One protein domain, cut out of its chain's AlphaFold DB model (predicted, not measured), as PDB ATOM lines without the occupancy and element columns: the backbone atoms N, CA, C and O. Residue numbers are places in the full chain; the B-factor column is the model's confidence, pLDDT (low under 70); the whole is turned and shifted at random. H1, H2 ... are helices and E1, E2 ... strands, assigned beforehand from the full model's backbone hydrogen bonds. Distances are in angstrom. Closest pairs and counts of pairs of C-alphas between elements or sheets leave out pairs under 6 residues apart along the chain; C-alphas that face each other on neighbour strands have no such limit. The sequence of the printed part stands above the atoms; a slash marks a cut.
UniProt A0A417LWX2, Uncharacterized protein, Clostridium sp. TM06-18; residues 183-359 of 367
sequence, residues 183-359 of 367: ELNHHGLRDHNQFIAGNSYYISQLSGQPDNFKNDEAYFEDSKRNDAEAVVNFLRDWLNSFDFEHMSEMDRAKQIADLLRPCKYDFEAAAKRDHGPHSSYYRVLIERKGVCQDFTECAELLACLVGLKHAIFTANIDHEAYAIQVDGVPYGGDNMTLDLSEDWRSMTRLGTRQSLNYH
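AT A GLANCE: This is residues 183 to 359 of the 367 residues of an uncharacterized protein of Clostridium sp. TM06-18 (UniProt A0A417LWX2). What does the model look like? A helix in the middle, H8, has a small three-stranded sheet, E1 E2 E3, over one side of it, while H7 packs on it away from the sheet, H4 packs on H7, and H2 and H3 each pack on H4; H5 packs on both H8 and the sheet, crossing H8 at a steep tilt. H6 and H9 are small helices far from the middle, and H9 comes after a long link from the sheet. What is it made of? The printed part has 177 residues with nine named helices and three named strands, H1 to H8, then E1 E2 E3, then H9; the class is mostly helix, and the sheet, in the order E1 E2 E3, is antiparallel. How large is it? It is compact and rounded, with a radius of gyration of the C-alphas of 16.1 A and spans of 46 by 39 by 32 A.

IN THESE COORDINATES: Where do the first helices lie? H1 is residues 192 to 198, with C-alpha 192 at (-2.333, 30.727, -29.114), H2 is residues 200 to 207, and H3 is residues 216 to 219. H4, the longest helix, is residues 222 to 239 and measures 25.4 A. Which helices follow? H5 is residues 249 to 260, 16.9 A long, H6 is residues 267 to 272, and H7 is residues 280 to 285. H8 is residues 292 to 305, 20.2 A long, with C-alpha 292 at (-22.195, 37.727, -27.133). Where are the strands and the last helix? E1 is residues 310 to 314, 13.7 A, E2 is residues 320 to 326, 20.2 A, and E3 is residues 329 to 334, 16.7 A. H9 is residues 353 to 357, ending with C-alpha 357 at (-1.125, 42.657, -38.792).

HOW THE PARTS SIT: How do the early helices stand? H1 touches no helix but is near H8. H2 touches H4 at a steep tilt of 39 degrees, the same way, closest at the C-alphas of Tyr 202 and Val 232, 6.0 A. H3 touches H4 with the C-alphas of Ala 218 and Arg 225 at 4.5 A. What touches H7 and H8? H4 touches H7 at a steep tilt of 46 degrees, with the C-alphas of Val 231 and Tyr 282 at 5.9 A. H7 touches H8, only just about perpendicular at 71 degrees, with the C-alphas of Ser 280 and Asp 294 at 4.2 A. H5 touches H8 at a steep tilt of 38 degrees, opposite ways, with the C-alphas of Ile 256 and Leu 302 at 6.6 A. How is the sheet built? It is a meander, each strand the antiparallel neighbour of the one before, with the hairpins E1 and E2, where N 313 and O 321 are 2.8 A apart, and E2 and E3, where N 326 and O 329 are 2.8 A apart. With H5 and H8 on one face it forms two layers; H8 has a height over the sheet of 8.5 A and runs along the strands, over E2, at 15 degrees on the local plane. What of the helix backbones? Each O i to N i+4 pair is within hydrogen-bond range in H1, H2, H4, H5, H6, H7, H8 and H9, while H3 is too short for such a pair.

THE WHOLE: How far does it reach? The C-alphas of Asp 222 and Ser 346 are the two farthest apart, at 46.3 A. Is any residue missing, and which link is long? The printed part has no cut, and the link from E3 to H9, residues 335 to 352, is long. Where is the confidence low? The mean pLDDT of the printed part is 79.3, and 42 residues are under 70, namely 183 to 191, 214 to 220, 313 to 318, 327 to 329 and 343 to 359.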
ATOM      1  N   GLU A 183       8.250  32.064 -27.849       52.25
ATOM      2  CA  GLU A 183       9.101  31.273 -28.749       52.25
ATOM      3  C   GLU A 183       8.419  29.993 -29.250       52.25
ATOM      4  O   GLU A 183       8.842  29.416 -30.248       52.25
ATOM      5  N   LEU A 184       7.372  29.545 -28.553       52.19
ATOM      6  CA  LEU A 184       6.582  28.370 -28.916       52.19
ATOM      7  C   LEU A 184       5.245  28.746 -29.551       52.19
ATOM      8  O   LEU A 184       4.490  27.848 -29.921       52.19
ATOM      9  N   ASN A 185       4.906  30.036 -29.626       52.59
ATOM     10  CA  ASN A 185       3.647  30.476 -30.212       52.59
ATOM     11  C   ASN A 185       3.643  30.141 -31.702       52.59
ATOM     12  O   ASN A 185       4.430  30.667 -32.492       52.59
ATOM     13  N   HIS A 186       2.739  29.251 -32.088       49.72
ATOM     14  CA  HIS A 186       2.607  28.828 -33.469       49.72
ATOM     15  C   HIS A 186       2.120  30.005 -34.343       49.72
ATOM     16  O   HIS A 186       1.242  30.768 -33.941       49.72
ATOM     17  N   HIS A 187       2.695  30.174 -35.538       47.66
ATOM     18  CA  HIS A 187       2.272  31.167 -36.549       47.66
ATOM     19  C   HIS A 187       2.304  32.643 -36.107       47.66
ATOM     20  O   HIS A 187       1.555  33.468 -36.641       47.66
ATOM     21  N   GLY A 188       3.124  32.987 -35.105       47.88
ATOM     22  CA  GLY A 188       3.170  34.349 -34.562       47.88
ATOM     23  C   GLY A 188       1.864  34.785 -33.883       47.88
ATOM     24  O   GLY A 188       1.674  35.976 -33.645       47.88
ATOM     25  N   LEU A 189       0.967  33.838 -33.582       52.34
ATOM     26  CA  LEU A 189      -0.262  34.078 -32.835       52.34
ATOM     27  C   LEU A 189       0.080  34.167 -31.349       52.34
ATOM     28  O   LEU A 189       0.412  33.170 -30.703       52.34
ATOM     29  N   ARG A 190       0.036  35.378 -30.796       54.25
ATOM     30  CA  ARG A 190       0.260  35.579 -29.365       54.25
ATOM     31  C   ARG A 190      -0.837  34.851 -28.588       54.25
ATOM     32  O   ARG A 190      -1.985  34.847 -29.011       54.25
ATOM     33  N   ASP A 191      -0.469  34.232 -27.472       64.12
ATOM     34  CA  ASP A 191      -1.387  33.519 -26.576       64.12
ATOM     35  C   ASP A 191      -2.115  32.314 -27.218       64.12
ATOM     36  O   ASP A 191      -2.892  31.643 -26.546       64.12
ATOM     37  N   HIS A 192      -1.792  31.932 -28.464       72.44
ATOM     38  CA  HIS A 192      -2.333  30.727 -29.114       72.44
ATOM     39  C   HIS A 192      -2.097  29.472 -28.282       72.44
ATOM     40  O   HIS A 192      -2.994  28.655 -28.110       72.44
ATOM     41  N   ASN A 193      -0.909  29.364 -27.687       73.62
ATOM     42  CA  ASN A 193      -0.569  28.271 -26.783       73.62
ATOM     43  C   ASN A 193      -1.427  28.257 -25.510       73.62
ATOM     44  O   ASN A 193      -1.743  27.180 -25.008       73.62
ATOM     45  N   GLN A 194      -1.836  29.424 -25.002       77.44
ATOM     46  CA  GLN A 194      -2.791  29.517 -23.894       77.44
ATOM     47  C   GLN A 194      -4.182  29.079 -24.347       77.44
ATOM     48  O   GLN A 194      -4.832  28.309 -23.643       77.44
ATOM     49  N   PHE A 195      -4.610  29.511 -25.535       81.06
ATOM     50  CA  PHE A 195      -5.902  29.141 -26.102       81.06
ATOM     51  C   PHE A 195      -6.035  27.624 -26.289       81.06
ATOM     52  O   PHE A 195      -6.997  27.019 -25.812       81.06
ATOM     53  N   ILE A 196      -5.050  26.974 -26.919       81.50
ATOM     54  CA  ILE A 196      -5.069  25.515 -27.107       81.50
ATOM     55  C   ILE A 196      -4.844  24.752 -25.798       81.50
ATOM     56  O   ILE A 196      -5.384  23.660 -25.650       81.50
ATOM     57  N   ALA A 197      -4.130  25.317 -24.816       82.19
ATOM     58  CA  ALA A 197      -4.050  24.738 -23.474       82.19
ATOM     59  C   ALA A 197      -5.415  24.765 -22.759       82.19
ATOM     60  O   ALA A 197      -5.818  23.756 -22.177       82.19
ATOM     61  N   GLY A 198      -6.156  25.876 -22.854       83.62
ATOM     62  CA  GLY A 198      -7.519  26.001 -22.320       83.62
ATOM     63  C   GLY A 198      -8.523  25.070 -23.011       83.62
ATOM     64  O   GLY A 198      -9.400  24.508 -22.362       83.62
ATOM     65  N   ASN A 199      -8.333  24.820 -24.308       88.25
ATOM     66  CA  ASN A 199      -9.191  23.957 -25.132       88.25
ATOM     67  C   ASN A 199      -8.636  22.539 -25.365       88.25
ATOM     68  O   ASN A 199      -9.123  21.794 -26.221       88.25
ATOM     69  N   SER A 200      -7.630  22.154 -24.583       87.88
ATOM     70  CA  SER A 200      -6.858  20.912 -24.716       87.88
ATOM     71  C   SER A 200      -7.713  19.649 -24.743       87.88
ATOM     72  O   SER A 200      -7.468  18.776 -25.572       87.88
ATOM     73  N   TYR A 201      -8.766  19.579 -23.921       89.69
ATOM     74  CA  TYR A 201      -9.691  18.445 -23.900       89.69
ATOM     75  C   TYR A 201     -10.360  18.226 -25.265       89.69
ATOM     76  O   TYR A 201     -10.264  17.136 -25.831       89.69
ATOM     77  N   TYR A 202     -10.987  19.260 -25.837       92.62
ATOM     78  CA  TYR A 202     -11.654  19.166 -27.142       92.62
ATOM     79  C   TYR A 202     -10.660  18.788 -28.246       92.62
ATOM     80  O   TYR A 202     -10.919  17.880 -29.036       92.62
ATOM     81  N   ILE A 203      -9.486  19.428 -28.258       91.88
ATOM     82  CA  ILE A 203      -8.428  19.160 -29.239       91.88
ATOM     83  C   ILE A 203      -7.906  17.724 -29.100       91.88
ATOM     84  O   ILE A 203      -7.763  17.027 -30.106       91.88
ATOM     85  N   SER A 204      -7.670  17.241 -27.879       90.56
ATOM     86  CA  SER A 204      -7.259  15.862 -27.592       90.56
ATOM     87  C   SER A 204      -8.284  14.862 -28.132       90.56
ATOM     88  O   SER A 204      -7.929  13.976 -28.910       90.56
ATOM     89  N   GLN A 205      -9.572  15.051 -27.822       92.88
ATOM     90  CA  GLN A 205     -10.635  14.138 -28.252       92.88
ATOM     91  C   GLN A 205     -10.873  14.124 -29.771       92.88
ATOM     92  O   GLN A 205     -11.379  13.130 -30.299       92.88
ATOM     93  N   LEU A 206     -10.519  15.202 -30.477       95.50
ATOM     94  CA  LEU A 206     -10.672  15.325 -31.930       95.50
ATOM     95  C   LEU A 206      -9.400  14.976 -32.717       95.50
ATOM     96  O   LEU A 206      -9.485  14.710 -33.913       95.50
ATOM     97  N   SER A 207      -8.225  14.966 -32.082       87.38
ATOM     98  CA  SER A 207      -6.936  14.676 -32.738       87.38
ATOM     99  C   SER A 207      -6.299  13.351 -32.315       87.38
ATOM    100  O   SER A 207      -5.440  12.830 -33.026       87.38
ATOM    101  N   GLY A 208      -6.707  12.799 -31.170       85.19
ATOM    102  CA  GLY A 208      -6.109  11.607 -30.571       85.19
ATOM    103  C   GLY A 208      -4.786  11.870 -29.846       85.19
ATOM    104  O   GLY A 208      -4.132  10.914 -29.432       85.19
ATOM    105  N   GLN A 209      -4.382  13.135 -29.696       86.50
ATOM    106  CA  GLN A 209      -3.237  13.520 -28.866       86.50
ATOM    107  C   GLN A 209      -3.542  13.263 -27.378       86.50
ATOM    108  O   GLN A 209      -4.684  13.471 -26.957       86.50
ATOM    109  N   PRO A 210      -2.563  12.848 -26.555       82.50
ATOM    110  CA  PRO A 210      -2.709  12.836 -25.110       82.50
ATOM    111  C   PRO A 210      -2.928  14.262 -24.595       82.50
ATOM    112  O   PRO A 210      -2.312  15.221 -25.059       82.50
ATOM    113  N   ASP A 211      -3.820  14.382 -23.619       84.44
ATOM    114  CA  ASP A 211      -4.085  15.646 -22.947       84.44
ATOM    115  C   ASP A 211      -3.031  15.887 -21.856       84.44
ATOM    116  O   ASP A 211      -2.977  15.179 -20.845       84.44
ATOM    117  N   ASN A 212      -2.161  16.870 -22.084       76.62
ATOM    118  CA  ASN A 212      -1.120  17.272 -21.137       76.62
ATOM    119  C   ASN A 212      -1.638  18.209 -20.037       76.62
ATOM    120  O   ASN A 212      -0.906  18.507 -19.087       76.62
ATOM    121  N   PHE A 213      -2.873  18.695 -20.158       77.75
ATOM    122  CA  PHE A 213      -3.468  19.639 -19.232       77.75
ATOM    123  C   PHE A 213      -4.579  18.951 -18.448       77.75
ATOM    124  O   PHE A 213      -5.297  18.084 -18.930       77.75
ATOM    125  N   LYS A 214      -4.728  19.333 -17.182       65.38
ATOM    126  CA  LYS A 214      -5.933  18.971 -16.442       65.38
ATOM    127  C   LYS A 214      -6.980  20.015 -16.798       65.38
ATOM    128  O   LYS A 214      -6.859  21.153 -16.363       65.38
ATOM    129  N   ASN A 215      -7.942  19.654 -17.643       62.66
ATOM    130  CA  ASN A 215      -9.046  20.549 -17.965       62.66
ATOM    131  C   ASN A 215     -10.104  20.510 -16.846       62.66
ATOM    132  O   ASN A 215     -10.919  19.591 -16.744       62.66
ATOM    133  N   ASP A 216     -10.088  21.522 -15.990       53.97
ATOM    134  CA  ASP A 216     -10.968  21.601 -14.828       53.97
ATOM    135  C   ASP A 216     -12.475  21.593 -15.198       53.97
ATOM    136  O   ASP A 216     -13.312  21.188 -14.386       53.97
ATOM    137  N   GLU A 217     -12.841  21.970 -16.431       52.84
ATOM    138  CA  GLU A 217     -14.225  21.956 -16.923       52.84
ATOM    139  C   GLU A 217     -14.709  20.558 -17.328       52.84
ATOM    140  O   GLU A 217     -15.883  20.259 -17.150       52.84
ATOM    141  N   ALA A 218     -13.835  19.666 -17.800       54.25
ATOM    142  CA  ALA A 218     -14.227  18.317 -18.234       54.25
ATOM    143  C   ALA A 218     -14.038  17.238 -17.151       54.25
ATOM    144  O   ALA A 218     -14.698  16.199 -17.184       54.25
ATOM    145  N   TYR A 219     -13.125  17.447 -16.195       52.66
ATOM    146  CA  TYR A 219     -12.614  16.347 -15.365       52.66
ATOM    147  C   TYR A 219     -13.165  16.269 -13.930       52.66
ATOM    148  O   TYR A 219     -12.930  15.251 -13.274       52.66
ATOM    149  N   PHE A 220     -13.906  17.266 -13.423       55.94
ATOM    150  CA  PHE A 220     -14.275  17.295 -11.993       55.94
ATOM    151  C   PHE A 220     -15.727  16.955 -11.635       55.94
ATOM    152  O   PHE A 220     -15.965  16.518 -10.510       55.94
ATOM    153  N   GLU A 221     -16.688  17.089 -12.554       70.75
ATOM    154  CA  GLU A 221     -18.106  16.786 -12.299       70.75
ATOM    155  C   GLU A 221     -18.737  16.048 -13.488       70.75
ATOM    156  O   GLU A 221     -18.549  16.446 -14.637       70.75
ATOM    157  N   ASP A 222     -19.521  14.993 -13.224       73.88
ATOM    158  CA  ASP A 222     -20.126  14.152 -14.273       73.88
ATOM    159  C   ASP A 222     -21.010  14.953 -15.243       73.88
ATOM    160  O   ASP A 222     -21.017  14.668 -16.437       73.88
ATOM    161  N   SER A 223     -21.734  15.968 -14.758       75.50
ATOM    162  CA  SER A 223     -22.555  16.834 -15.614       75.50
ATOM    163  C   SER A 223     -21.710  17.632 -16.599       75.50
ATOM    164  O   SER A 223     -22.024  17.650 -17.783       75.50
ATOM    165  N   LYS A 224     -20.604  18.228 -16.141       77.88
ATOM    166  CA  LYS A 224     -19.723  19.004 -17.020       77.88
ATOM    167  C   LYS A 224     -18.963  18.110 -17.999       77.88
ATOM    168  O   LYS A 224     -18.783  18.484 -19.153       77.88
ATOM    169  N   ARG A 225     -18.595  16.894 -17.574       79.69
ATOM    170  CA  ARG A 225     -18.035  15.882 -18.480       79.69
ATOM    171  C   ARG A 225     -19.028  15.510 -19.580       79.69
ATOM    172  O   ARG A 225     -18.649  15.499 -20.744       79.69
ATOM    173  N   ASN A 226     -20.290  15.254 -19.230       86.31
ATOM    174  CA  ASN A 226     -21.329  14.932 -20.213       86.31
ATOM    175  C   ASN A 226     -21.559  16.088 -21.201       86.31
ATOM    176  O   ASN A 226     -21.726  15.840 -22.396       86.31
ATOM    177  N   ASP A 227     -21.532  17.338 -20.729       89.44
ATOM    178  CA  ASP A 227     -21.633  18.519 -21.592       89.44
ATOM    179  C   ASP A 227     -20.449  18.598 -22.569       89.44
ATOM    180  O   ASP A 227     -20.642  18.765 -23.777       89.44
ATOM    181  N   ALA A 228     -19.223  18.418 -22.069       90.06
ATOM    182  CA  ALA A 228     -18.019  18.420 -22.893       90.06
ATOM    183  C   ALA A 228     -18.020  17.269 -23.917       90.06
ATOM    184  O   ALA A 228     -17.676  17.480 -25.079       90.06
ATOM    185  N   GLU A 229     -18.467  16.068 -23.534       92.25
ATOM    186  CA  GLU A 229     -18.626  14.921 -24.438       92.25
ATOM    187  C   GLU A 229     -19.669  15.187 -25.534       92.25
ATOM    188  O   GLU A 229     -19.444  14.846 -26.698       92.25
ATOM    189  N   ALA A 230     -20.795  15.832 -25.201       95.81
ATOM    190  CA  ALA A 230     -21.804  16.226 -26.184       95.81
ATOM    191  C   ALA A 230     -21.232  17.215 -27.211       95.81
ATOM    192  O   ALA A 230     -21.429  17.038 -28.416       95.81
ATOM    193  N   VAL A 231     -20.467  18.206 -26.745       96.94
ATOM    194  CA  VAL A 231     -19.757  19.165 -27.603       96.94
ATOM    195  C   VAL A 231     -18.727  18.461 -28.489       96.94
ATOM    196  O   VAL A 231     -18.711  18.687 -29.696       96.94
ATOM    197  N   VAL A 232     -17.904  17.567 -27.934       96.94
ATOM    198  CA  VAL A 232     -16.919  16.780 -28.696       96.94
ATOM    199  C   VAL A 232     -17.595  15.963 -29.797       96.94
ATOM    200  O   VAL A 232     -17.111  15.946 -30.928       96.94
ATOM    201  N   ASN A 233     -18.708  15.294 -29.491       98.19
ATOM    202  CA  ASN A 233     -19.443  14.502 -30.476       98.19
ATOM    203  C   ASN A 233     -20.008  15.383 -31.593       98.19
ATOM    204  O   ASN A 233     -19.829  15.059 -32.764       98.19
ATOM    205  N   PHE A 234     -20.594  16.531 -31.244       98.62
ATOM    206  CA  PHE A 234     -21.070  17.496 -32.230       98.62
ATOM    207  C   PHE A 234     -19.935  17.993 -33.137       98.62
ATOM    208  O   PHE A 234     -20.069  17.978 -34.359       98.62
ATOM    209  N   LEU A 235     -18.808  18.418 -32.556       98.69
ATOM    210  CA  LEU A 235     -17.655  18.925 -33.307       98.69
ATOM    211  C   LEU A 235     -17.061  17.851 -34.222       98.69
ATOM    212  O   LEU A 235     -16.687  18.149 -35.353       98.69
ATOM    213  N   ARG A 236     -17.009  16.600 -33.756       98.56
ATOM    214  CA  ARG A 236     -16.560  15.461 -34.560       98.56
ATOM    215  C   ARG A 236     -17.470  15.247 -35.765       98.56
ATOM    216  O   ARG A 236     -16.969  15.132 -36.879       98.56
ATOM    217  N   ASP A 237     -18.783  15.219 -35.562       98.69
ATOM    218  CA  ASP A 237     -19.752  15.046 -36.650       98.69
ATOM    219  C   ASP A 237     -19.700  16.217 -37.639       98.69
ATOM    220  O   ASP A 237     -19.740  16.008 -38.851       98.69
ATOM    221  N   TRP A 238     -19.542  17.443 -37.134       98.62
ATOM    222  CA  TRP A 238     -19.380  18.637 -37.958       98.62
ATOM    223  C   TRP A 238     -18.115  18.560 -38.820       98.62
ATOM    224  O   TRP A 238     -18.222  18.670 -40.039       98.62
ATOM    225  N   LEU A 239     -16.944  18.276 -38.239       98.31
ATOM    226  CA  LEU A 239     -15.688  18.119 -38.988       98.31
ATOM    227  C   LEU A 239     -15.748  16.968 -40.005       98.31
ATOM    228  O   LEU A 239     -15.178  17.078 -41.082       98.31
ATOM    229  N   ASN A 240     -16.460  15.881 -39.699       97.56
ATOM    230  CA  ASN A 240     -16.667  14.768 -40.632       97.56
ATOM    231  C   ASN A 240     -17.673  15.089 -41.758       97.56
ATOM    232  O   ASN A 240     -17.809  14.299 -42.695       97.56
ATOM    233  N   SER A 241     -18.411  16.202 -41.677       98.00
ATOM    234  CA  SER A 241     -19.455  16.546 -42.654       98.00
ATOM    235  C   SER A 241     -18.939  17.282 -43.898       98.00
ATOM    236  O   SER A 241     -19.683  17.428 -44.868       98.00
ATOM    237  N   PHE A 242     -17.671  17.708 -43.905       94.88
ATOM    238  CA  PHE A 242     -17.018  18.367 -45.039       94.88
ATOM    239  C   PHE A 242     -15.510  18.083 -45.072       94.88
ATOM    240  O   PHE A 242     -14.898  17.730 -44.069       94.88
ATOM    241  N   ASP A 243     -14.898  18.254 -46.243       84.50
ATOM    242  CA  ASP A 243     -13.471  17.996 -46.457       84.50
ATOM    243  C   ASP A 243     -12.614  19.215 -46.092       84.50
ATOM    244  O   ASP A 243     -12.033  19.893 -46.941       84.50
ATOM    245  N   PHE A 244     -12.565  19.527 -44.799       84.75
ATOM    246  CA  PHE A 244     -11.847  20.700 -44.305       84.75
ATOM    247  C   PHE A 244     -10.341  20.661 -44.590       84.75
ATOM    248  O   PHE A 244      -9.715  21.716 -44.548       84.75
ATOM    249  N   GLU A 245      -9.754  19.487 -44.853       77.00
ATOM    250  CA  GLU A 245      -8.319  19.342 -45.126       77.00
ATOM    251  C   GLU A 245      -7.933  19.921 -46.500       77.00
ATOM    252  O   GLU A 245      -6.789  20.323 -46.704       77.00
ATOM    253  N   HIS A 246      -8.892  19.996 -47.432       75.88
ATOM    254  CA  HIS A 246      -8.669  20.439 -48.813       75.88
ATOM    255  C   HIS A 246      -9.480  21.689 -49.198       75.88
ATOM    256  O   HIS A 246      -9.408  22.157 -50.337       75.88
ATOM    257  N   MET A 247     -10.259  22.246 -48.268       75.69
ATOM    258  CA  MET A 247     -11.056  23.453 -48.490       75.69
ATOM    259  C   MET A 247     -10.222  24.735 -48.402       75.69
ATOM    260  O   MET A 247      -9.295  24.862 -47.601       75.69
ATOM    261  N   SER A 248     -10.614  25.741 -49.192       74.44
ATOM    262  CA  SER A 248     -10.083  27.100 -49.047       74.44
ATOM    263  C   SER A 248     -10.386  27.672 -47.654       74.44
ATOM    264  O   SER A 248     -11.320  27.223 -46.984       74.44
ATOM    265  N   GLU A 249      -9.633  28.684 -47.206       76.62
ATOM    266  CA  GLU A 249      -9.959  29.394 -45.957       76.62
ATOM    267  C   GLU A 249     -11.382  29.970 -45.991       76.62
ATOM    268  O   GLU A 249     -12.132  29.838 -45.025       76.62
ATOM    269  N   MET A 250     -11.793  30.523 -47.136       82.38
ATOM    270  CA  MET A 250     -13.130  31.086 -47.319       82.38
ATOM    271  C   MET A 250     -14.230  30.032 -47.191       82.38
ATOM    272  O   MET A 250     -15.252  30.276 -46.553       82.38
ATOM    273  N   ASP A 251     -14.043  28.845 -47.762       84.44
ATOM    274  CA  ASP A 251     -15.048  27.793 -47.634       84.44
ATOM    275  C   ASP A 251     -15.091  27.219 -46.214       84.44
ATOM    276  O   ASP A 251     -16.182  26.923 -45.726       84.44
ATOM    277  N   ARG A 252     -13.949  27.133 -45.514       89.75
ATOM    278  CA  ARG A 252     -13.906  26.793 -44.081       89.75
ATOM    279  C   ARG A 252     -14.657  27.831 -43.237       89.75
ATOM    280  O   ARG A 252     -15.483  27.458 -42.407       89.75
ATOM    281  N   ALA A 253     -14.467  29.126 -43.499       91.81
ATOM    282  CA  ALA A 253     -15.186  30.195 -42.804       91.81
ATOM    283  C   ALA A 253     -16.702  30.169 -43.072       91.81
ATOM    284  O   ALA A 253     -17.496  30.412 -42.160       91.81
ATOM    285  N   LYS A 254     -17.134  29.805 -44.289       96.25
ATOM    286  CA  LYS A 254     -18.562  29.602 -44.595       96.25
ATOM    287  C   LYS A 254     -19.183  28.485 -43.756       96.25
ATOM    288  O   LYS A 254     -20.315  28.655 -43.316       96.25
ATOM    289  N   GLN A 255     -18.458  27.397 -43.470       98.38
ATOM    290  CA  GLN A 255     -18.965  26.335 -42.583       98.38
ATOM    291  C   GLN A 255     -19.245  26.857 -41.170       98.38
ATOM    292  O   GLN A 255     -20.251  26.488 -40.566       98.38
ATOM    293  N   ILE A 256     -18.396  27.755 -40.657       98.44
ATOM    294  CA  ILE A 256     -18.603  28.421 -39.362       98.44
ATOM    295  C   ILE A 256     -19.840  29.321 -39.428       98.44
ATOM    296  O   ILE A 256     -20.735  29.215 -38.590       98.44
ATOM    297  N   ALA A 257     -19.930  30.169 -40.459       97.88
ATOM    298  CA  ALA A 257     -21.069  31.062 -40.650       97.88
ATOM    299  C   ALA A 257     -22.396  30.289 -40.753       97.88
ATOM    300  O   ALA A 257     -23.387  30.675 -40.135       97.88
ATOM    301  N   ASP A 258     -22.423  29.188 -41.503       98.12
ATOM    302  CA  ASP A 258     -23.609  28.352 -41.693       98.12
ATOM    303  C   ASP A 258     -24.008  27.606 -40.413       98.12
ATOM    304  O   ASP A 258     -25.203  27.476 -40.125       98.12
ATOM    305  N   LEU A 259     -23.029  27.173 -39.611       98.31
ATOM    306  CA  LEU A 259     -23.271  26.559 -38.309       98.31
ATOM    307  C   LEU A 259     -23.916  27.549 -37.336       98.31
ATOM    308  O   LEU A 259     -24.885  27.173 -36.664       98.31
ATOM    309  N   LEU A 260     -23.385  28.774 -37.247       98.00
ATOM    310  CA  LEU A 260     -23.798  29.779 -36.263       98.00
ATOM    311  C   LEU A 260     -25.109  30.472 -36.642       98.00
ATOM    312  O   LEU A 260     -25.968  30.633 -35.780       98.00
ATOM    313  N   ARG A 261     -25.320  30.812 -37.921       96.69
ATOM    314  CA  ARG A 261     -26.469  31.604 -38.409       96.69
ATOM    315  C   ARG A 261     -27.850  31.199 -37.862       96.69
ATOM    316  O   ARG A 261     -28.635  32.098 -37.562       96.69
ATOM    317  N   PRO A 262     -28.222  29.909 -37.752       97.00
ATOM    318  CA  PRO A 262     -29.540  29.522 -37.236       97.00
ATOM    319  C   PRO A 262     -29.662  29.551 -35.697       97.00
ATOM    320  O   PRO A 262     -30.753  29.286 -35.182       97.00
ATOM    321  N   CYS A 263     -28.587  29.829 -34.953       97.69
ATOM    322  CA  CYS A 263     -28.626  29.968 -33.496       97.69
ATOM    323  C   CYS A 263     -29.341  31.261 -33.063       97.69
ATOM    324  O   CYS A 263     -29.515  32.201 -33.839       97.69
ATOM    325  N   LYS A 264     -29.774  31.317 -31.798       96.94
ATOM    326  CA  LYS A 264     -30.560  32.437 -31.253       96.94
ATOM    327  C   LYS A 264     -29.809  33.222 -30.184       96.94
ATOM    328  O   LYS A 264     -29.164  32.636 -29.323       96.94
ATOM    329  N   TYR A 265     -29.977  34.541 -30.188       94.56
ATOM    330  CA  TYR A 265     -29.489  35.375 -29.094       94.56
ATOM    331  C   TYR A 265     -30.396  35.249 -27.863       94.56
ATOM    332  O   TYR A 265     -31.619  35.372 -27.974       94.56
ATOM    333  N   ASP A 266     -29.805  35.013 -26.695       94.81
ATOM    334  CA  ASP A 266     -30.499  34.869 -25.417       94.81
ATOM    335  C   ASP A 266     -30.560  36.216 -24.681       94.81
ATOM    336  O   ASP A 266     -29.771  36.525 -23.787       94.81
ATOM    337  N   PHE A 267     -31.533  37.044 -25.068       90.94
ATOM    338  CA  PHE A 267     -31.749  38.352 -24.446       90.94
ATOM    339  C   PHE A 267     -32.072  38.262 -22.949       90.94
ATOM    340  O   PHE A 267     -31.807  39.213 -22.214       90.94
ATOM    341  N   GLU A 268     -32.647  37.150 -22.484       92.12
ATOM    342  CA  GLU A 268     -32.968  36.978 -21.069       92.12
ATOM    343  C   GLU A 268     -31.719  36.695 -20.238       92.12
ATOM    344  O   GLU A 268     -31.553  37.313 -19.183       92.12
ATOM    345  N   ALA A 269     -30.847  35.800 -20.711       89.31
ATOM    346  CA  ALA A 269     -29.550  35.537 -20.092       89.31
ATOM    347  C   ALA A 269     -28.689  36.807 -20.065       89.31
ATOM    348  O   ALA A 269     -28.170  37.171 -19.009       89.31
ATOM    349  N   ALA A 270     -28.638  37.546 -21.182       87.56
ATOM    350  CA  ALA A 270     -27.904  38.809 -21.275       87.56
ATOM    351  C   ALA A 270     -28.423  39.852 -20.270       87.56
ATOM    352  O   ALA A 270     -27.647  40.463 -19.540       87.56
ATOM    353  N   ALA A 271     -29.748  40.024 -20.169       87.44
ATOM    354  CA  ALA A 271     -30.349  40.979 -19.237       87.44
ATOM    355  C   ALA A 271     -30.113  40.615 -17.761       87.44
ATOM    356  O   ALA A 271     -30.042  41.503 -16.910       87.44
ATOM    357  N   LYS A 272     -30.015  39.317 -17.448       88.75
ATOM    358  CA  LYS A 272     -29.779  38.809 -16.088       88.75
ATOM    359  C   LYS A 272     -28.293  38.664 -15.749       88.75
ATOM    360  O   LYS A 272     -27.991  38.498 -14.570       88.75
ATOM    361  N   ARG A 273     -27.397  38.747 -16.742       83.75
ATOM    362  CA  ARG A 273     -25.969  38.398 -16.632       83.75
ATOM    363  C   ARG A 273     -25.770  37.004 -16.030       83.75
ATOM    364  O   ARG A 273     -24.962  36.807 -15.128       83.75
ATOM    365  N   ASP A 274     -26.577  36.060 -16.501       86.12
ATOM    366  CA  ASP A 274     -26.600  34.679 -16.023       86.12
ATOM    367  C   ASP A 274     -26.638  33.725 -17.220       86.12
ATOM    368  O   ASP A 274     -27.647  33.609 -17.921       86.12
ATOM    369  N   HIS A 275     -25.512  33.051 -17.446       78.81
ATOM    370  CA  HIS A 275     -25.292  32.110 -18.543       78.81
ATOM    371  C   HIS A 275     -25.684  30.679 -18.138       78.81
ATOM    372  O   HIS A 275     -25.511  29.733 -18.905       78.81
ATOM    373  N   GLY A 276     -26.263  30.491 -16.950       82.44
ATOM    374  CA  GLY A 276     -26.567  29.166 -16.433       82.44
ATOM    375  C   GLY A 276     -25.303  28.322 -16.201       82.44
ATOM    376  O   GLY A 276     -24.201  28.855 -16.092       82.44
ATOM    377  N   PRO A 277     -25.457  26.993 -16.071       84.69
ATOM    378  CA  PRO A 277     -24.365  26.107 -15.662       84.69
ATOM    379  C   PRO A 277     -23.520  25.564 -16.825       84.69
ATOM    380  O   PRO A 277     -22.504  24.919 -16.575       84.69
ATOM    381  N   HIS A 278     -23.965  25.760 -18.068       88.38
ATOM    382  CA  HIS A 278     -23.362  25.168 -19.259       88.38
ATOM    383  C   HIS A 278     -22.264  26.065 -19.832       88.38
ATOM    384  O   HIS A 278     -22.381  27.289 -19.790       88.38
ATOM    385  N   SER A 279     -21.228  25.456 -20.416       88.75
ATOM    386  CA  SER A 279     -20.182  26.195 -21.131       88.75
ATOM    387  C   SER A 279     -20.741  26.928 -22.355       88.75
ATOM    388  O   SER A 279     -21.757  26.522 -22.934       88.75
ATOM    389  N   SER A 280     -20.029  27.961 -22.803       91.94
ATOM    390  CA  SER A 280     -20.300  28.696 -24.045       91.94
ATOM    391  C   SER A 280     -20.492  27.763 -25.243       91.94
ATOM    392  O   SER A 280     -21.459  27.885 -26.000       91.94
ATOM    393  N   TYR A 281     -19.623  26.755 -25.371       94.56
ATOM    394  CA  TYR A 281     -19.686  25.773 -26.454       94.56
ATOM    395  C   TYR A 281     -20.956  24.933 -26.397       94.56
ATOM    396  O   TYR A 281     -21.596  24.719 -27.424       94.56
ATOM    397  N   TYR A 282     -21.356  24.475 -25.209       95.44
ATOM    398  CA  TYR A 282     -22.577  23.690 -25.062       95.44
ATOM    399  C   TYR A 282     -23.815  24.530 -25.395       95.44
ATOM    400  O   TYR A 282     -24.671  24.096 -26.171       95.44
ATOM    401  N   ARG A 283     -23.887  25.763 -24.880       95.06
ATOM    402  CA  ARG A 283     -24.982  26.700 -25.174       95.06
ATOM    403  C   ARG A 283     -25.131  26.917 -26.687       95.06
ATOM    404  O   ARG A 283     -26.205  26.696 -27.254       95.06
ATOM    405  N   VAL A 284     -24.044  27.246 -27.385       97.44
ATOM    406  CA  VAL A 284     -24.103  27.550 -28.823       97.44
ATOM    407  C   VAL A 284     -24.291  26.302 -29.690       97.44
ATOM    408  O   VAL A 284     -25.135  26.308 -30.589       97.44
ATOM    409  N   LEU A 285     -23.533  25.230 -29.454       97.88
ATOM    410  CA  LEU A 285     -23.522  24.061 -30.340       97.88
ATOM    411  C   LEU A 285     -24.694  23.115 -30.072       97.88
ATOM    412  O   LEU A 285     -25.288  22.606 -31.023       97.88
ATOM    413  N   ILE A 286     -25.063  22.922 -28.801       97.50
ATOM    414  CA  ILE A 286     -26.092  21.959 -28.386       97.50
ATOM    415  C   ILE A 286     -27.434  22.653 -28.162       97.50
ATOM    416  O   ILE A 286     -28.435  22.261 -28.764       97.50
ATOM    417  N   GLU A 287     -27.483  23.717 -27.355       96.75
ATOM    418  CA  GLU A 287     -28.745  24.434 -27.109       96.75
ATOM    419  C   GLU A 287     -29.144  25.368 -28.264       96.75
ATOM    420  O   GLU A 287     -30.292  25.826 -28.326       96.75
ATOM    421  N   ARG A 288     -28.218  25.635 -29.197       97.19
ATOM    422  CA  ARG A 288     -28.409  26.517 -30.362       97.19
ATOM    423  C   ARG A 288     -28.805  27.941 -29.956       97.19
ATOM    424  O   ARG A 288     -29.559  28.615 -30.668       97.19
ATOM    425  N   LYS A 289     -28.309  28.408 -28.806       96.12
ATOM    426  CA  LYS A 289     -28.570  29.749 -28.266       96.12
ATOM    427  C   LYS A 289     -27.402  30.261 -27.419       96.12
ATOM    428  O   LYS A 289     -26.661  29.466 -26.866       96.12
ATOM    429  N   GLY A 290     -27.266  31.571 -27.270       94.62
ATOM    430  CA  GLY A 290     -26.210  32.150 -26.440       94.62
ATOM    431  C   GLY A 290     -26.271  33.670 -26.371       94.62
ATOM    432  O   GLY A 290     -27.133  34.288 -26.994       94.62
ATOM    433  N   VAL A 291     -25.372  34.272 -25.605       92.06
ATOM    434  CA  VAL A 291     -25.105  35.719 -25.609       92.06
ATOM    435  C   VAL A 291     -23.791  36.019 -26.335       92.06
ATOM    436  O   VAL A 291     -23.167  35.103 -26.865       92.06
ATOM    437  N   CYS A 292     -23.377  37.287 -26.385       89.56
ATOM    438  CA  CYS A 292     -22.195  37.727 -27.133       89.56
ATOM    439  C   CYS A 292     -20.935  36.912 -26.797       89.56
ATOM    440  O   CYS A 292     -20.356  36.339 -27.716       89.56
ATOM    441  N   GLN A 293     -20.615  36.752 -25.507       88.38
ATOM    442  CA  GLN A 293     -19.487  35.939 -25.033       88.38
ATOM    443  C   GLN A 293     -19.590  34.460 -25.457       88.38
ATOM    444  O   GLN A 293     -18.616  33.858 -25.903       88.38
ATOM    445  N   ASP A 294     -20.788  33.863 -25.375       94.06
ATOM    446  CA  ASP A 294     -20.956  32.452 -25.743       94.06
ATOM    447  C   ASP A 294     -20.627  32.239 -27.238       94.06
ATOM    448  O   ASP A 294     -20.008  31.248 -27.633       94.06
ATOM    449  N   PHE A 295     -21.057  33.185 -28.083       94.31
ATOM    450  CA  PHE A 295     -20.827  33.151 -29.525       94.31
ATOM    451  C   PHE A 295     -19.381  33.463 -29.911       94.31
ATOM    452  O   PHE A 295     -18.878  32.819 -30.832       94.31
ATOM    453  N   THR A 296     -18.721  34.415 -29.246       88.62
ATOM    454  CA  THR A 296     -17.314  34.752 -29.512       88.62
ATOM    455  C   THR A 296     -16.406  33.574 -29.201       88.62
ATOM    456  O   THR A 296     -15.704  33.112 -30.100       88.62
ATOM    457  N   GLU A 297     -16.491  33.015 -27.992       91.00
ATOM    458  CA  GLU A 297     -15.694  31.850 -27.591       91.00
ATOM    459  C   GLU A 297     -15.933  30.665 -28.539       91.00
ATOM    460  O   GLU A 297     -14.994  30.019 -29.013       91.00
ATOM    461  N   CYS A 298     -17.197  30.390 -28.883       95.75
ATOM    462  CA  CYS A 298     -17.524  29.306 -29.801       95.75
ATOM    463  C   CYS A 298     -16.967  29.540 -31.215       95.75
ATOM    464  O   CYS A 298     -16.493  28.591 -31.843       95.75
ATOM    465  N   ALA A 299     -17.026  30.767 -31.737       94.62
ATOM    466  CA  ALA A 299     -16.491  31.087 -33.056       94.62
ATOM    467  C   ALA A 299     -14.964  30.940 -33.106       94.62
ATOM    468  O   ALA A 299     -14.442  30.428 -34.097       94.62
ATOM    469  N   GLU A 300     -14.261  31.322 -32.037       89.44
ATOM    470  CA  GLU A 300     -12.816  31.120 -31.907       89.44
ATOM    471  C   GLU A 300     -12.439  29.641 -31.930       89.44
ATOM    472  O   GLU A 300     -11.583  29.239 -32.719       89.44
ATOM    473  N   LEU A 301     -13.118  28.802 -31.135       93.69
ATOM    474  CA  LEU A 301     -12.865  27.360 -31.143       93.69
ATOM    475  C   LEU A 301     -13.110  26.769 -32.535       93.69
ATOM    476  O   LEU A 301     -12.263  26.039 -33.047       93.69
ATOM    477  N   LEU A 302     -14.233  27.103 -33.177       97.31
ATOM    478  CA  LEU A 302     -14.545  26.611 -34.521       97.31
ATOM    479  C   LEU A 302     -13.480  27.033 -35.541       97.31
ATOM    480  O   LEU A 302     -13.043  26.191 -36.323       97.31
ATOM    481  N   ALA A 303     -13.041  28.296 -35.511       91.38
ATOM    482  CA  ALA A 303     -11.982  28.813 -36.374       91.38
ATOM    483  C   ALA A 303     -10.658  28.075 -36.144       91.38
ATOM    484  O   ALA A 303     -10.063  27.585 -37.104       91.38
ATOM    485  N   CYS A 304     -10.254  27.907 -34.883       87.50
ATOM    486  CA  CYS A 304      -9.048  27.182 -34.497       87.50
ATOM    487  C   CYS A 304      -9.047  25.739 -35.030       87.50
ATOM    488  O   CYS A 304      -8.079  25.302 -35.654       87.50
ATOM    489  N   LEU A 305     -10.154  25.007 -34.861       92.81
ATOM    490  CA  LEU A 305     -10.263  23.602 -35.276       92.81
ATOM    491  C   LEU A 305     -10.179  23.412 -36.796       92.81
ATOM    492  O   LEU A 305      -9.754  22.352 -37.250       92.81
ATOM    493  N   VAL A 306     -10.549  24.427 -37.579       89.50
ATOM    494  CA  VAL A 306     -10.377  24.421 -39.038       89.50
ATOM    495  C   VAL A 306      -9.166  25.236 -39.487       89.50
ATOM    496  O   VAL A 306      -9.061  25.534 -40.668       89.50
ATOM    497  N   GLY A 307      -8.237  25.586 -38.595       79.31
ATOM    498  CA  GLY A 307      -6.968  26.230 -38.947       79.31
ATOM    499  C   GLY A 307      -7.085  27.676 -39.427       79.31
ATOM    500  O   GLY A 307      -6.235  28.124 -40.191       79.31
ATOM    501  N   LEU A 308      -8.135  28.392 -39.022       79.12
ATOM    502  CA  LEU A 308      -8.314  29.816 -39.293       79.12
ATOM    503  C   LEU A 308      -7.884  30.649 -38.089       79.12
ATOM    504  O   LEU A 308      -8.158  30.307 -36.937       79.12
ATOM    505  N   LYS A 309      -7.256  31.791 -38.363       76.00
ATOM    506  CA  LYS A 309      -6.917  32.758 -37.320       76.00
ATOM    507  C   LYS A 309      -8.160  33.494 -36.848       76.00
ATOM    508  O   LYS A 309      -9.011  33.869 -37.656       76.00
ATOM    509  N   HIS A 310      -8.206  33.769 -35.555       78.94
ATOM    510  CA  HIS A 310      -9.319  34.449 -34.913       78.94
ATOM    511  C   HIS A 310      -8.835  35.476 -33.885       78.94
ATOM    512  O   HIS A 310      -7.666  35.488 -33.497       78.94
ATOM    513  N   ALA A 311      -9.742  36.363 -33.488       73.25
ATOM    514  CA  ALA A 311      -9.568  37.281 -32.371       73.25
ATOM    515  C   ALA A 311     -10.927  37.686 -31.791       73.25
ATOM    516  O   ALA A 311     -11.903  37.805 -32.540       73.25
ATOM    517  N   ILE A 312     -10.949  37.986 -30.491       73.38
ATOM    518  CA  ILE A 312     -12.062  38.644 -29.798       73.38
ATOM    519  C   ILE A 312     -11.782  40.136 -29.646       73.38
ATOM    520  O   ILE A 312     -10.663  40.567 -29.363       73.38
ATOM    521  N   PHE A 313     -12.841  40.924 -29.777       67.50
ATOM    522  CA  PHE A 313     -12.854  42.352 -29.523       67.50
ATOM    523  C   PHE A 313     -13.938  42.643 -28.500       67.50
ATOM    524  O   PHE A 313     -15.120  42.395 -28.744       67.50
ATOM    525  N   THR A 314     -13.542  43.229 -27.377       56.78
ATOM    526  CA  THR A 314     -14.498  43.836 -26.454       56.78
ATOM    527  C   THR A 314     -14.610  45.316 -26.792       56.78
ATOM    528  O   THR A 314     -13.619  45.971 -27.125       56.78
ATOM    529  N   ALA A 315     -15.824  45.853 -26.775       48.91
ATOM    530  CA  ALA A 315     -16.036  47.290 -26.899       48.91
ATOM    531  C   ALA A 315     -16.194  47.915 -25.501       48.91
ATOM    532  O   ALA A 315     -16.417  47.225 -24.518       48.91
ATOM    533  N   ASN A 316     -16.152  49.248 -25.398       50.03
ATOM    534  CA  ASN A 316     -16.489  49.991 -24.164       50.03
ATOM    535  C   ASN A 316     -17.983  49.879 -23.756       50.03
ATOM    536  O   ASN A 316     -18.480  50.629 -22.915       50.03
ATOM    537  N   ILE A 317     -18.716  48.981 -24.406       51.47
ATOM    538  CA  ILE A 317     -20.089  48.578 -24.128       51.47
ATOM    539  C   ILE A 317     -20.033  47.098 -23.734       51.47
ATOM    540  O   ILE A 317     -19.127  46.406 -24.176       51.47
ATOM    541  N   ASP A 318     -20.970  46.629 -22.908       69.81
ATOM    542  CA  ASP A 318     -21.086  45.235 -22.429       69.81
ATOM    543  C   ASP A 318     -21.386  44.273 -23.605       69.81
ATOM    544  O   ASP A 318     -22.514  43.812 -23.778       69.81
ATOM    545  N   HIS A 319     -20.412  44.108 -24.507       78.06
ATOM    546  CA  HIS A 319     -20.519  43.417 -25.788       78.06
ATOM    547  C   HIS A 319     -19.163  42.886 -26.249       78.06
ATOM    548  O   HIS A 319     -18.163  43.613 -26.259       78.06
ATOM    549  N   GLU A 320     -19.176  41.644 -26.720       76.50
ATOM    550  CA  GLU A 320     -18.036  40.983 -27.344       76.50
ATOM    551  C   GLU A 320     -18.360  40.631 -28.797       76.50
ATOM    552  O   GLU A 320     -19.444  40.144 -29.120       76.50
ATOM    553  N   ALA A 321     -17.401  40.885 -29.677       80.75
ATOM    554  CA  ALA A 321     -17.438  40.534 -31.088       80.75
ATOM    555  C   ALA A 321     -16.170  39.752 -31.442       80.75
ATOM    556  O   ALA A 321     -15.204  39.743 -30.682       80.75
ATOM    557  N   TYR A 322     -16.153  39.108 -32.602       79.69
ATOM    558  CA  TYR A 322     -14.990  38.358 -33.070       79.69
ATOM    559  C   TYR A 322     -14.626  38.748 -34.497       79.69
ATOM    560  O   TYR A 322     -15.395  39.392 -35.207       79.69
ATOM    561  N   ALA A 323     -13.437  38.358 -34.935       79.88
ATOM    562  CA  ALA A 323     -13.062  38.396 -36.336       79.88
ATOM    563  C   ALA A 323     -12.298  37.135 -36.688       79.88
ATOM    564  O   ALA A 323     -11.486  36.651 -35.902       79.88
ATOM    565  N   ILE A 324     -12.547  36.641 -37.892       81.69
ATOM    566  CA  ILE A 324     -11.861  35.489 -38.466       81.69
ATOM    567  C   ILE A 324     -11.128  35.972 -39.706       81.69
ATOM    568  O   ILE A 324     -11.698  36.666 -40.550       81.69
ATOM    569  N   GLN A 325      -9.846  35.644 -39.800       75.19
ATOM    570  CA  GLN A 325      -9.049  35.994 -40.962       75.19
ATOM    571  C   GLN A 325      -9.184  34.917 -42.034       75.19
ATOM    572  O   GLN A 325      -9.065  33.729 -41.749       75.19
ATOM    573  N   VAL A 326      -9.421  35.362 -43.264       73.56
ATOM    574  CA  VAL A 326      -9.544  34.522 -44.452       73.56
ATOM    575  C   VAL A 326      -8.750  35.161 -45.582       73.56
ATOM    576  O   VAL A 326      -8.952  36.326 -45.929       73.56
ATOM    577  N   ASP A 327      -7.815  34.400 -46.129       66.88
ATOM    578  CA  ASP A 327      -6.825  34.782 -47.127       66.88
ATOM    579  C   ASP A 327      -6.073  36.075 -46.745       66.88
ATOM    580  O   ASP A 327      -5.692  36.879 -47.592       66.88
ATOM    581  N   GLY A 328      -5.888  36.334 -45.447       63.09
ATOM    582  CA  GLY A 328      -5.277  37.562 -44.922       63.09
ATOM    583  C   GLY A 328      -6.228  38.762 -44.756       63.09
ATOM    584  O   GLY A 328      -5.790  39.828 -44.316       63.09
ATOM    585  N   VAL A 329      -7.520  38.620 -45.074       68.69
ATOM    586  CA  VAL A 329      -8.569  39.629 -44.824       68.69
ATOM    587  C   VAL A 329      -9.336  39.284 -43.542       68.69
ATOM    588  O   VAL A 329      -9.820  38.162 -43.428       68.69
ATOM    589  N   PRO A 330      -9.477  40.205 -42.574       74.25
ATOM    590  CA  PRO A 330     -10.327  39.981 -41.412       74.25
ATOM    591  C   PRO A 330     -11.807  40.192 -41.762       74.25
ATOM    592  O   PRO A 330     -12.184  41.232 -42.307       74.25
ATOM    593  N   TYR A 331     -12.640  39.232 -41.378       79.25
ATOM    594  CA  TYR A 331     -14.094  39.277 -41.496       79.25
ATOM    595  C   TYR A 331     -14.727  39.307 -40.110       79.25
ATOM    596  O   TYR A 331     -14.332  38.543 -39.229       79.25
ATOM    597  N   GLY A 332     -15.669  40.225 -39.907       80.25
ATOM    598  CA  GLY A 332     -16.241  40.521 -38.598       80.25
ATOM    599  C   GLY A 332     -17.421  39.623 -38.266       80.25
ATOM    600  O   GLY A 332     -18.278  39.361 -39.112       80.25
ATOM    601  N   GLY A 333     -17.479  39.197 -37.013       84.19
ATOM    602  CA  GLY A 333     -18.583  38.456 -36.446       84.19
ATOM    603  C   GLY A 333     -19.196  39.160 -35.243       84.19
ATOM    604  O   GLY A 333     -18.495  39.707 -34.393       84.19
ATOM    605  N   ASP A 334     -20.521  39.137 -35.182       83.69
ATOM    606  CA  ASP A 334     -21.325  39.671 -34.090       83.69
ATOM    607  C   ASP A 334     -22.415  38.652 -33.746       83.69
ATOM    608  O   ASP A 334     -23.307  38.351 -34.554       83.69
ATOM    609  N   ASN A 335     -22.325  38.087 -32.541       88.50
ATOM    610  CA  ASN A 335     -23.181  36.999 -32.080       88.50
ATOM    611  C   ASN A 335     -23.179  35.818 -33.075       88.50
ATOM    612  O   ASN A 335     -22.135  35.299 -33.464       88.50
ATOM    613  N   MET A 336     -24.358  35.400 -33.536       93.06
ATOM    614  CA  MET A 336     -24.528  34.305 -34.491       93.06
ATOM    615  C   MET A 336     -24.141  34.655 -35.940       93.06
ATOM    616  O   MET A 336     -24.274  33.810 -36.825       93.06
ATOM    617  N   THR A 337     -23.747  35.901 -36.215       89.56
ATOM    618  CA  THR A 337     -23.490  36.386 -37.576       89.56
ATOM    619  C   THR A 337     -21.996  36.505 -37.817       89.56
ATOM    620  O   THR A 337     -21.320  37.175 -37.051       89.56
ATOM    621  N   LEU A 338     -21.510  35.918 -38.909       91.12
ATOM    622  CA  LEU A 338     -20.181  36.157 -39.472       91.12
ATOM    623  C   LEU A 338     -20.366  36.733 -40.880       91.12
ATOM    624  O   LEU A 338     -20.893  36.047 -41.761       91.12
ATOM    625  N   ASP A 339     -19.985  37.994 -41.073       85.88
ATOM    626  CA  ASP A 339     -20.103  38.680 -42.359       85.88
ATOM    627  C   ASP A 339     -18.845  38.457 -43.200       85.88
ATOM    628  O   ASP A 339     -17.790  39.024 -42.928       85.88
ATOM    629  N   LEU A 340     -18.980  37.621 -44.233       86.88
ATOM    630  CA  LEU A 340     -17.917  37.282 -45.182       86.88
ATOM    631  C   LEU A 340     -17.970  38.122 -46.472       86.88
ATOM    632  O   LEU A 340     -17.304  37.780 -47.449       86.88
ATOM    633  N   SER A 341     -18.805  39.166 -46.527       82.06
ATOM    634  CA  SER A 341     -19.021  39.962 -47.745       82.06
ATOM    635  C   SER A 341     -18.126  41.194 -47.852       82.06
ATOM    636  O   SER A 341     -17.816  41.621 -48.964       82.06
ATOM    637  N   GLU A 342     -17.671  41.737 -46.724       70.12
ATOM    638  CA  GLU A 342     -16.844  42.940 -46.685       70.12
ATOM    639  C   GLU A 342     -15.643  42.778 -45.749       70.12
ATOM    640  O   GLU A 342     -15.735  42.209 -44.662       70.12
ATOM    641  N   ASP A 343     -14.504  43.345 -46.159       69.38
ATOM    642  CA  ASP A 343     -13.332  43.506 -45.299       69.38
ATOM    643  C   ASP A 343     -13.720  44.334 -44.072       69.38
ATOM    644  O   ASP A 343     -14.032  45.525 -44.184       69.38
ATOM    645  N   TRP A 344     -13.658  43.729 -42.891       66.44
ATOM    646  CA  TRP A 344     -14.142  44.345 -41.662       66.44
ATOM    647  C   TRP A 344     -13.393  45.635 -41.299       66.44
ATOM    648  O   TRP A 344     -13.968  46.548 -40.702       66.44
ATOM    649  N   ARG A 345     -12.141  45.797 -41.761       59.12
ATOM    650  CA  ARG A 345     -11.371  47.051 -41.610       59.12
ATOM    651  C   ARG A 345     -12.054  48.242 -42.274       59.12
ATOM    652  O   ARG A 345     -11.772  49.387 -41.931       59.12
ATOM    653  N   SER A 346     -12.917  47.996 -43.256       52.75
ATOM    654  CA  SER A 346     -13.663  49.041 -43.953       52.75
ATOM    655  C   SER A 346     -14.836  49.595 -43.136       52.75
ATOM    656  O   SER A 346     -15.248  50.730 -43.388       52.75
ATOM    657  N   MET A 347     -15.319  48.835 -42.147       51.94
ATOM    658  CA  MET A 347     -16.514  49.146 -41.360       51.94
ATOM    659  C   MET A 347     -16.210  49.643 -39.941       51.94
ATOM    660  O   MET A 347     -17.095  50.207 -39.296       51.94
ATOM    661  N   THR A 348     -14.979  49.487 -39.435       50.41
ATOM    662  CA  THR A 348     -14.651  49.817 -38.036       50.41
ATOM    663  C   THR A 348     -13.580  50.899 -37.882       50.41
ATOM    664  O   THR A 348     -12.692  51.079 -38.712       50.41
ATOM    665  N   ARG A 349     -13.650  51.638 -36.764       42.28
ATOM    666  CA  ARG A 349     -12.563  52.514 -36.282       42.28
ATOM    667  C   ARG A 349     -11.515  51.750 -35.452       42.28
ATOM    668  O   ARG A 349     -10.581  52.367 -34.954       42.28
ATOM    669  N   LEU A 350     -11.684  50.434 -35.292       40.06
ATOM    670  CA  LEU A 350     -10.969  49.571 -34.345       40.06
ATOM    671  C   LEU A 350      -9.821  48.780 -35.004       40.06
ATOM    672  O   LEU A 350      -9.644  47.599 -34.736       40.06
ATOM    673  N   GLY A 351      -9.007  49.409 -35.857       39.75
ATOM    674  CA  GLY A 351      -7.813  48.719 -36.353       39.75
ATOM    675  C   GLY A 351      -6.899  49.547 -37.245       39.75
ATOM    676  O   GLY A 351      -7.270  49.927 -38.353       39.75
ATOM    677  N   THR A 352      -5.670  49.789 -36.787       36.56
ATOM    678  CA  THR A 352      -4.525  50.174 -37.629       36.56
ATOM    679  C   THR A 352      -3.970  48.923 -38.339       36.56
ATOM    680  O   THR A 352      -4.167  47.818 -37.836       36.56
ATOM    681  N   ARG A 353      -3.261  49.021 -39.492       35.16
ATOM    682  CA  ARG A 353      -2.457  47.868 -40.013       35.16
ATOM    683  C   ARG A 353      -1.624  47.263 -38.910       35.16
ATOM    684  O   ARG A 353      -1.367  46.075 -38.959       35.16
ATOM    685  N   GLN A 354      -1.110  48.101 -38.016       34.41
ATOM    686  CA  GLN A 354      -0.191  47.672 -36.980       34.41
ATOM    687  C   GLN A 354      -0.923  46.882 -35.892       34.41
ATOM    688  O   GLN A 354      -0.434  45.827 -35.521       34.41
ATOM    689  N   SER A 355      -2.133  47.263 -35.479       38.38
ATOM    690  CA  SER A 355      -2.864  46.507 -34.452       38.38
ATOM    691  C   SER A 355      -3.381  45.149 -34.951       38.38
ATOM    692  O   SER A 355      -3.361  44.188 -34.199       38.38
ATOM    693  N   LEU A 356      -3.770  45.016 -36.229       41.91
ATOM    694  CA  LEU A 356      -4.250  43.727 -36.763       41.91
ATOM    695  C   LEU A 356      -3.148  42.875 -37.416       41.91
ATOM    696  O   LEU A 356      -3.146  41.670 -37.232       41.91
ATOM    697  N   ASN A 357      -2.182  43.454 -38.141       40.22
ATOM    698  CA  ASN A 357      -1.125  42.657 -38.792       40.22
ATOM    699  C   ASN A 357       0.126  42.454 -37.916       40.22
ATOM    700  O   ASN A 357       0.931  41.589 -38.237       40.22
ATOM    701  N   TYR A 358       0.332  43.239 -36.849       35.22
ATOM    702  CA  TYR A 358       1.483  43.078 -35.939       35.22
ATOM    703  C   TYR A 358       1.080  42.466 -34.583       35.22
ATOM    704  O   TYR A 358       1.922  41.891 -33.896       35.22
ATOM    705  N   HIS A 359      -0.210  42.533 -34.222       37.62
ATOM    706  CA  HIS A 359      -0.743  42.088 -32.934       37.62
ATOM    707  C   HIS A 359      -2.068  41.304 -33.045       37.62
ATOM    708  O   HIS A 359      -3.046  41.637 -32.380       37.62
TER     709      HIS A 359